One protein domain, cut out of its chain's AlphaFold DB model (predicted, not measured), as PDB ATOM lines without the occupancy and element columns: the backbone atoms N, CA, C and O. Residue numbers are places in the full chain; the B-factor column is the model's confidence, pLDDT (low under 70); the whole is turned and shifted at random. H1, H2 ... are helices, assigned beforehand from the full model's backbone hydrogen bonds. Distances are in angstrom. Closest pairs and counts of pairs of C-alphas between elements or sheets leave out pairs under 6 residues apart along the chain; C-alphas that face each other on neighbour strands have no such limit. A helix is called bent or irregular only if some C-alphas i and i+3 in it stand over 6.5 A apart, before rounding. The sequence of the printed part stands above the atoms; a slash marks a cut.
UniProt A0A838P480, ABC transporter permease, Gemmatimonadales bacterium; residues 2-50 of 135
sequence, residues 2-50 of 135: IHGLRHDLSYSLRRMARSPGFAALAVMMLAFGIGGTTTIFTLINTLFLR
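What this domain is: This is residues 2 to 50 of the 135 residues of the protein "ABC transporter permease" of Gemmatimonadales bacterium (UniProt A0A838P480). Two helices meet at a sharp corner and make a large L, with H1 as the shorter arm and H2 as the longer one. Away from the corner the arms spread apart, with open space between them, and H2 makes most of the longest axis. The printed part has 49 residues with two named helices, H1 then H2, and no named strand; the class is all helix. The whole is extended, with a radius of gyration of the C-alphas of 16.8 A, and flat, spanning 46 by 29 by 8 A.

How they stand to each other: Begin with H1, residues 2 to 18, and go on to H2, residues 20 to 49. The two touch only at the corner by their link, and only just, with 3 pairs of C-alphas within 8 A. Look there at Met 16 and Ala 23, whose C-alphas are the closest of the two helices, 5.4 A apart. H1 touches H2 with residues 16 to 17 alone, and H2 touches H1 with residues 22 to 23 alone. Their lines stand about perpendicular, only just, at 72 degrees, and their centres are 25.2 A apart. In both H1 and H2 every O i to N i+4 pair is within hydrogen-bond range.

Where its parts are: Find C-alpha 2 at (233.414, 238.898, 157.967); from there H1 runs 25.0 A to C-alpha 18 at (221.587, 246.171, 178.727). After Ser 19, H2 begins at C-alpha 20 at (225.353, 245.114, 183.375) and runs 40.6 A to C-alpha 49 at (261.446, 226.650, 185.932). H2 is neither bent nor irregular, but only just: C-alphas 46 and 49 are 6.2 A apart.

The domain as a whole: The two C-alphas farthest apart are those of His 3 and Phe 48, at 46.8 A. Residues 2 to 12, 17 to 22 and 27 to 50 stand free. The printed part has no cut, and the link from H1 to H2 is tight. The mean pLDDT of the printed part is 88.4; look at residues 2 to 3 for the values under 70.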
ATOM      1  N   ILE A   2     232.942 237.866 157.007       66.69
ATOM      2  CA  ILE A   2     233.414 238.898 157.967       66.69
ATOM      3  C   ILE A   2     232.314 239.894 158.410       66.69
ATOM      4  O   ILE A   2     232.323 240.369 159.544       66.69
ATOM      5  N   HIS A   3     231.330 240.176 157.547       69.44
ATOM      6  CA  HIS A   3     230.218 241.086 157.868       69.44
ATOM      7  C   HIS A   3     229.308 240.570 158.995       69.44
ATOM      8  O   HIS A   3     228.870 241.369 159.820       69.44
ATOM      9  N   GLY A   4     229.077 239.252 159.071       79.31
ATOM     10  CA  GLY A   4     228.285 238.645 160.148       79.31
ATOM     11  C   GLY A   4     228.976 238.781 161.505       79.31
ATOM     12  O   GLY A   4     228.370 239.244 162.460       79.31
ATOM     13  N   LEU A   5     230.290 238.539 161.551       83.81
ATOM     14  CA  LEU A   5     231.068 238.586 162.792       83.81
ATOM     15  C   LEU A   5     231.079 239.979 163.449       83.81
ATOM     16  O   LEU A   5     230.971 240.094 164.669       83.81
ATOM     17  N   ARG A   6     231.179 241.058 162.653       88.94
ATOM     18  CA  ARG A   6     231.096 242.434 163.188       88.94
ATOM     19  C   ARG A   6     229.703 242.741 163.731       88.94
ATOM     20  O   ARG A   6     229.588 243.398 164.766       88.94
ATOM     21  N   HIS A   7     228.663 242.266 163.045       86.62
ATOM     22  CA  HIS A   7     227.286 242.446 163.486       86.62
ATOM     23  C   HIS A   7     227.045 241.715 164.814       86.62
ATOM     24  O   HIS A   7     226.620 242.345 165.782       86.62
ATOM     25  N   ASP A   8     227.447 240.447 164.904       86.38
ATOM     26  CA  ASP A   8     227.286 239.611 166.098       86.38
ATOM     27  C   ASP A   8     228.051 240.159 167.310       86.38
ATOM     28  O   ASP A   8     227.517 240.190 168.423       86.38
ATOM     29  N   LEU A   9     229.272 240.671 167.108       87.12
ATOM     30  CA  LEU A   9     230.059 241.293 168.175       87.12
ATOM     31  C   LEU A   9     229.387 242.572 168.698       87.12
ATOM     32  O   LEU A   9     229.238 242.752 169.909       87.12
ATOM     33  N   SER A  10     228.932 243.444 167.793       86.94
ATOM     34  CA  SER A  10     228.247 244.690 168.164       86.94
ATOM     35  C   SER A  10     226.904 244.435 168.859       86.94
ATOM     36  O   SER A  10     226.559 245.123 169.826       86.94
ATOM     37  N   TYR A  11     226.179 243.404 168.423       85.25
ATOM     38  CA  TYR A  11     224.937 242.962 169.039       85.25
ATOM     39  C   TYR A  11     225.179 242.407 170.449       85.25
ATOM     40  O   TYR A  11     224.494 242.799 171.394       85.25
ATOM     41  N   SER A  12     226.203 241.566 170.620       85.69
ATOM     42  CA  SER A  12     226.570 240.967 171.909       85.69
ATOM     43  C   SER A  12     227.028 242.011 172.932       85.69
ATOM     44  O   SER A  12     226.570 241.990 174.076       85.69
ATOM     45  N   LEU A  13     227.841 242.989 172.513       86.31
ATOM     46  CA  LEU A  13     228.255 244.117 173.359       86.31
ATOM     47  C   LEU A  13     227.060 244.969 173.802       86.31
ATOM     48  O   LEU A  13     226.936 245.317 174.976       86.31
ATOM     49  N   ARG A  14     226.132 245.261 172.881       87.25
ATOM     50  CA  ARG A  14     224.901 245.996 173.205       87.25
ATOM     51  C   ARG A  14     224.007 245.211 174.165       87.25
ATOM     52  O   ARG A  14     223.332 245.815 174.997       87.25
ATOM     53  N   ARG A  15     224.013 243.880 174.083       84.56
ATOM     54  CA  ARG A  15     223.296 242.996 175.009       84.56
ATOM     55  C   ARG A  15     223.916 243.020 176.407       84.56
ATOM     56  O   ARG A  15     223.175 243.196 177.366       84.56
ATOM     57  N   MET A  16     225.245 242.945 176.519       85.38
ATOM     58  CA  MET A  16     225.962 243.095 177.798       85.38
ATOM     59  C   MET A  16     225.698 244.456 178.451       85.38
ATOM     60  O   MET A  16     225.464 244.517 179.654       85.38
ATOM     61  N   ALA A  17     225.662 245.538 177.666       85.88
ATOM     62  CA  ALA A  17     225.360 246.878 178.173       85.88
ATOM     63  C   ALA A  17     223.917 247.025 178.700       85.88
ATOM     64  O   ALA A  17     223.657 247.882 179.541       85.88
ATOM     65  N   ARG A  18     222.975 246.192 178.232       87.31
ATOM     66  CA  ARG A  18     221.587 246.171 178.727       87.31
ATOM     67  C   ARG A  18     221.403 245.353 180.010       87.31
ATOM     68  O   ARG A  18     220.405 245.555 180.692       87.31
ATOM     69  N   SER A  19     222.329 244.456 180.347       87.94
ATOM     70  CA  SER A  19     222.289 243.630 181.566       87.94
ATOM     71  C   SER A  19     223.618 243.684 182.341       87.94
ATOM     72  O   SER A  19     224.285 242.659 182.527       87.94
ATOM     73  N   PRO A  20     224.012 244.871 182.842       85.44
ATOM     74  CA  PRO A  20     225.353 245.114 183.375       85.44
ATOM     75  C   PRO A  20     225.721 244.218 184.566       85.44
ATOM     76  O   PRO A  20     226.872 243.810 184.673       85.44
ATOM     77  N   GLY A  21     224.763 243.848 185.425       90.25
ATOM     78  CA  GLY A  21     225.027 242.963 186.569       90.25
ATOM     79  C   GLY A  21     225.449 241.546 186.160       90.25
ATOM     80  O   GLY A  21     226.429 241.015 186.675       90.25
ATOM     81  N   PHE A  22     224.758 240.953 185.181       90.06
ATOM     82  CA  PHE A  22     225.116 239.631 184.655       90.06
ATOM     83  C   PHE A  22     226.455 239.670 183.913       90.06
ATOM     84  O   PHE A  22     227.307 238.807 184.117       90.06
ATOM     85  N   ALA A  23     226.662 240.701 183.088       91.69
ATOM     86  CA  ALA A  23     227.918 240.902 182.375       91.69
ATOM     87  C   ALA A  23     229.105 241.052 183.342       91.69
ATOM     88  O   ALA A  23     230.138 240.418 183.140       91.69
ATOM     89  N   ALA A  24     228.946 241.829 184.419       92.75
ATOM     90  CA  ALA A  24     229.976 242.006 185.437       92.75
ATOM     91  C   ALA A  24     230.323 240.688 186.146       92.75
ATOM     92  O   ALA A  24     231.500 240.367 186.285       92.75
ATOM     93  N   LEU A  25     229.318 239.896 186.541       95.44
ATOM     94  CA  LEU A  25     229.539 238.578 187.148       95.44
ATOM     95  C   LEU A  25     230.296 237.631 186.211       95.44
ATOM     96  O   LEU A  25     231.276 237.016 186.629       95.44
ATOM     97  N   ALA A  26     229.887 237.552 184.943       93.81
ATOM     98  CA  ALA A  26     230.548 236.710 183.951       93.81
ATOM     99  C   ALA A  26     232.013 237.123 183.727       93.81
ATOM    100  O   ALA A  26     232.902 236.271 183.700       93.81
ATOM    101  N   VAL A  27     232.280 238.430 183.624       94.50
ATOM    102  CA  VAL A  27     233.643 238.967 183.491       94.50
ATOM    103  C   VAL A  27     234.476 238.665 184.735       94.50
ATOM    104  O   VAL A  27     235.614 238.234 184.592       94.50
ATOM    105  N   MET A  28     233.927 238.831 185.942       96.31
ATOM    106  CA  MET A  28     234.645 238.510 187.180       96.31
ATOM    107  C   MET A  28     234.985 237.023 187.270       96.31
ATOM    108  O   MET A  28     236.123 236.688 187.579       96.31
ATOM    109  N   MET A  29     234.048 236.124 186.953       96.50
ATOM    110  CA  MET A  29     234.316 234.680 186.946       96.50
ATOM    111  C   MET A  29     235.433 234.312 185.963       96.50
ATOM    112  O   MET A  29     236.349 233.572 186.323       96.50
ATOM    113  N   LEU A  30     235.396 234.867 184.746       95.62
ATOM    114  CA  LEU A  30     236.459 234.674 183.756       95.62
ATOM    115  C   LEU A  30     237.793 235.248 184.245       95.62
ATOM    116  O   LEU A  30     238.817 234.573 184.152       95.62
ATOM    117  N   ALA A  31     237.786 236.455 184.810       96.31
ATOM    118  CA  ALA A  31     238.978 237.103 185.338       96.31
ATOM    119  C   ALA A  31     239.607 236.297 186.482       96.31
ATOM    120  O   ALA A  31     240.822 236.129 186.498       96.31
ATOM    121  N   PHE A  32     238.807 235.742 187.396       96.12
ATOM    122  CA  PHE A  32     239.309 234.882 188.471       96.12
ATOM    123  C   PHE A  32     239.849 233.551 187.948       96.12
ATOM    124  O   PHE A  32     240.918 233.128 188.380       96.12
ATOM    125  N   GLY A  33     239.163 232.910 187.000       95.56
ATOM    126  CA  GLY A  33     239.639 231.659 186.405       95.56
ATOM    127  C   GLY A  33     240.968 231.837 185.665       95.56
ATOM    128  O   GLY A  33     241.928 231.102 185.904       95.56
ATOM    129  N   ILE A  34     241.051 232.856 184.808       96.44
ATOM    130  CA  ILE A  34     242.259 233.169 184.034       96.44
ATOM    131  C   ILE A  34     243.364 233.682 184.961       96.44
ATOM    132  O   ILE A  34     244.500 233.219 184.891       96.44
ATOM    133  N   GLY A  35     243.044 234.612 185.858       94.62
ATOM    134  CA  GLY A  35     244.003 235.218 186.776       94.62
ATOM    135  C   GLY A  35     244.578 234.212 187.766       94.62
ATOM    136  O   GLY A  35     245.793 234.168 187.950       94.62
ATOM    137  N   GLY A  36     243.740 233.357 188.355       95.06
ATOM    138  CA  GLY A  36     244.172 232.333 189.303       95.06
ATOM    139  C   GLY A  36     245.118 231.318 188.663       95.06
ATOM    140  O   GLY A  36     246.220 231.096 189.165       95.06
ATOM    141  N   THR A  37     244.733 230.762 187.510       94.12
ATOM    142  CA  THR A  37     245.576 229.803 186.775       94.12
ATOM    143  C   THR A  37     246.887 230.435 186.308       94.12
ATOM    144  O   THR A  37     247.956 229.861 186.519       94.12
ATOM    145  N   THR A  38     246.833 231.656 185.767       94.62
ATOM    146  CA  THR A  38     248.024 232.405 185.339       94.62
ATOM    147  C   THR A  38     248.953 232.716 186.511       94.62
ATOM    148  O   THR A  38     250.169 232.601 186.372       94.62
ATOM    149  N   THR A  39     248.412 233.069 187.680       94.69
ATOM    150  CA  THR A  39     249.210 233.393 188.875       94.69
ATOM    151  C   THR A  39     249.949 232.165 189.392       94.69
ATOM    152  O   THR A  39     251.153 232.240 189.628       94.69
ATOM    153  N   ILE A  40     249.262 231.023 189.512       93.12
ATOM    154  CA  ILE A  40     249.884 229.765 189.954       93.12
ATOM    155  C   ILE A  40     250.982 229.346 188.975       93.12
ATOM    156  O   ILE A  40     252.098 229.044 189.397       93.12
ATOM    157  N   PHE A  41     250.706 229.385 187.670       91.06
ATOM    158  CA  PHE A  41     251.706 229.027 186.668       91.06
ATOM    159  C   PHE A  41     252.892 229.995 186.669       91.06
ATOM    160  O   PHE A  41     254.038 229.566 186.584       91.06
ATOM    161  N   THR A  42     252.639 231.295 186.830       90.56
ATOM    162  CA  THR A  42     253.698 232.303 186.957       90.56
ATOM    163  C   THR A  42     254.562 232.018 188.176       90.56
ATOM    164  O   THR A  42     255.782 232.006 188.052       90.56
ATOM    165  N   LEU A  43     253.967 231.723 189.334       90.88
ATOM    166  CA  LEU A  43     254.709 231.393 190.548       90.88
ATOM    167  C   LEU A  43     255.591 230.155 190.345       90.88
ATOM    168  O   LEU A  43     256.789 230.218 190.605       90.88
ATOM    169  N   ILE A  44     255.028 229.069 189.809       89.38
ATOM    170  CA  ILE A  44     255.776 227.837 189.515       89.38
ATOM    171  C   ILE A  44     256.916 228.127 188.540       89.38
ATOM    172  O   ILE A  44     258.058 227.744 188.776       89.38
ATOM    173  N   ASN A  45     256.628 228.855 187.465       86.44
ATOM    174  CA  ASN A  45     257.627 229.204 186.474       86.44
ATOM    175  C   ASN A  45     258.754 230.056 187.069       86.44
ATOM    176  O   ASN A  45     259.912 229.866 186.725       86.44
ATOM    177  N   THR A  46     258.435 230.977 187.974       83.38
ATOM    178  CA  THR A  46     259.430 231.881 188.567       83.38
ATOM    179  C   THR A  46     260.261 231.202 189.654       83.38
ATOM    180  O   THR A  46     261.430 231.535 189.796       83.38
ATOM    181  N   LEU A  47     259.675 230.259 190.401       83.25
ATOM    182  CA  LEU A  47     260.350 229.566 191.503       83.25
ATOM    183  C   LEU A  47     261.091 228.293 191.073       83.25
ATOM    184  O   LEU A  47     262.114 227.979 191.669       83.25
ATOM    185  N   PHE A  48     260.581 227.558 190.082       79.62
ATOM    186  CA  PHE A  48     261.089 226.222 189.740       79.62
ATOM    187  C   PHE A  48     261.644 226.105 188.321       79.62
ATOM    188  O   PHE A  48     262.549 225.308 188.101       79.62
ATOM    189  N   LEU A  49     261.093 226.842 187.349       77.62
ATOM    190  CA  LEU A  49     261.446 226.650 185.932       77.62
ATOM    191  C   LEU A  49     262.441 227.686 185.411       77.62
ATOM    192  O   LEU A  49     263.210 227.398 184.496       77.62
ATOM    193  N   ARG A  50     262.421 228.905 185.955       73.81
ATOM    194  CA  ARG A  50     263.390 229.934 185.595       73.81
ATOM    195  C   ARG A  50     264.704 229.652 186.310       73.81
ATOM    196  O   ARG A  50     264.697 229.541 187.536       73.81
TER     197      ARG A  50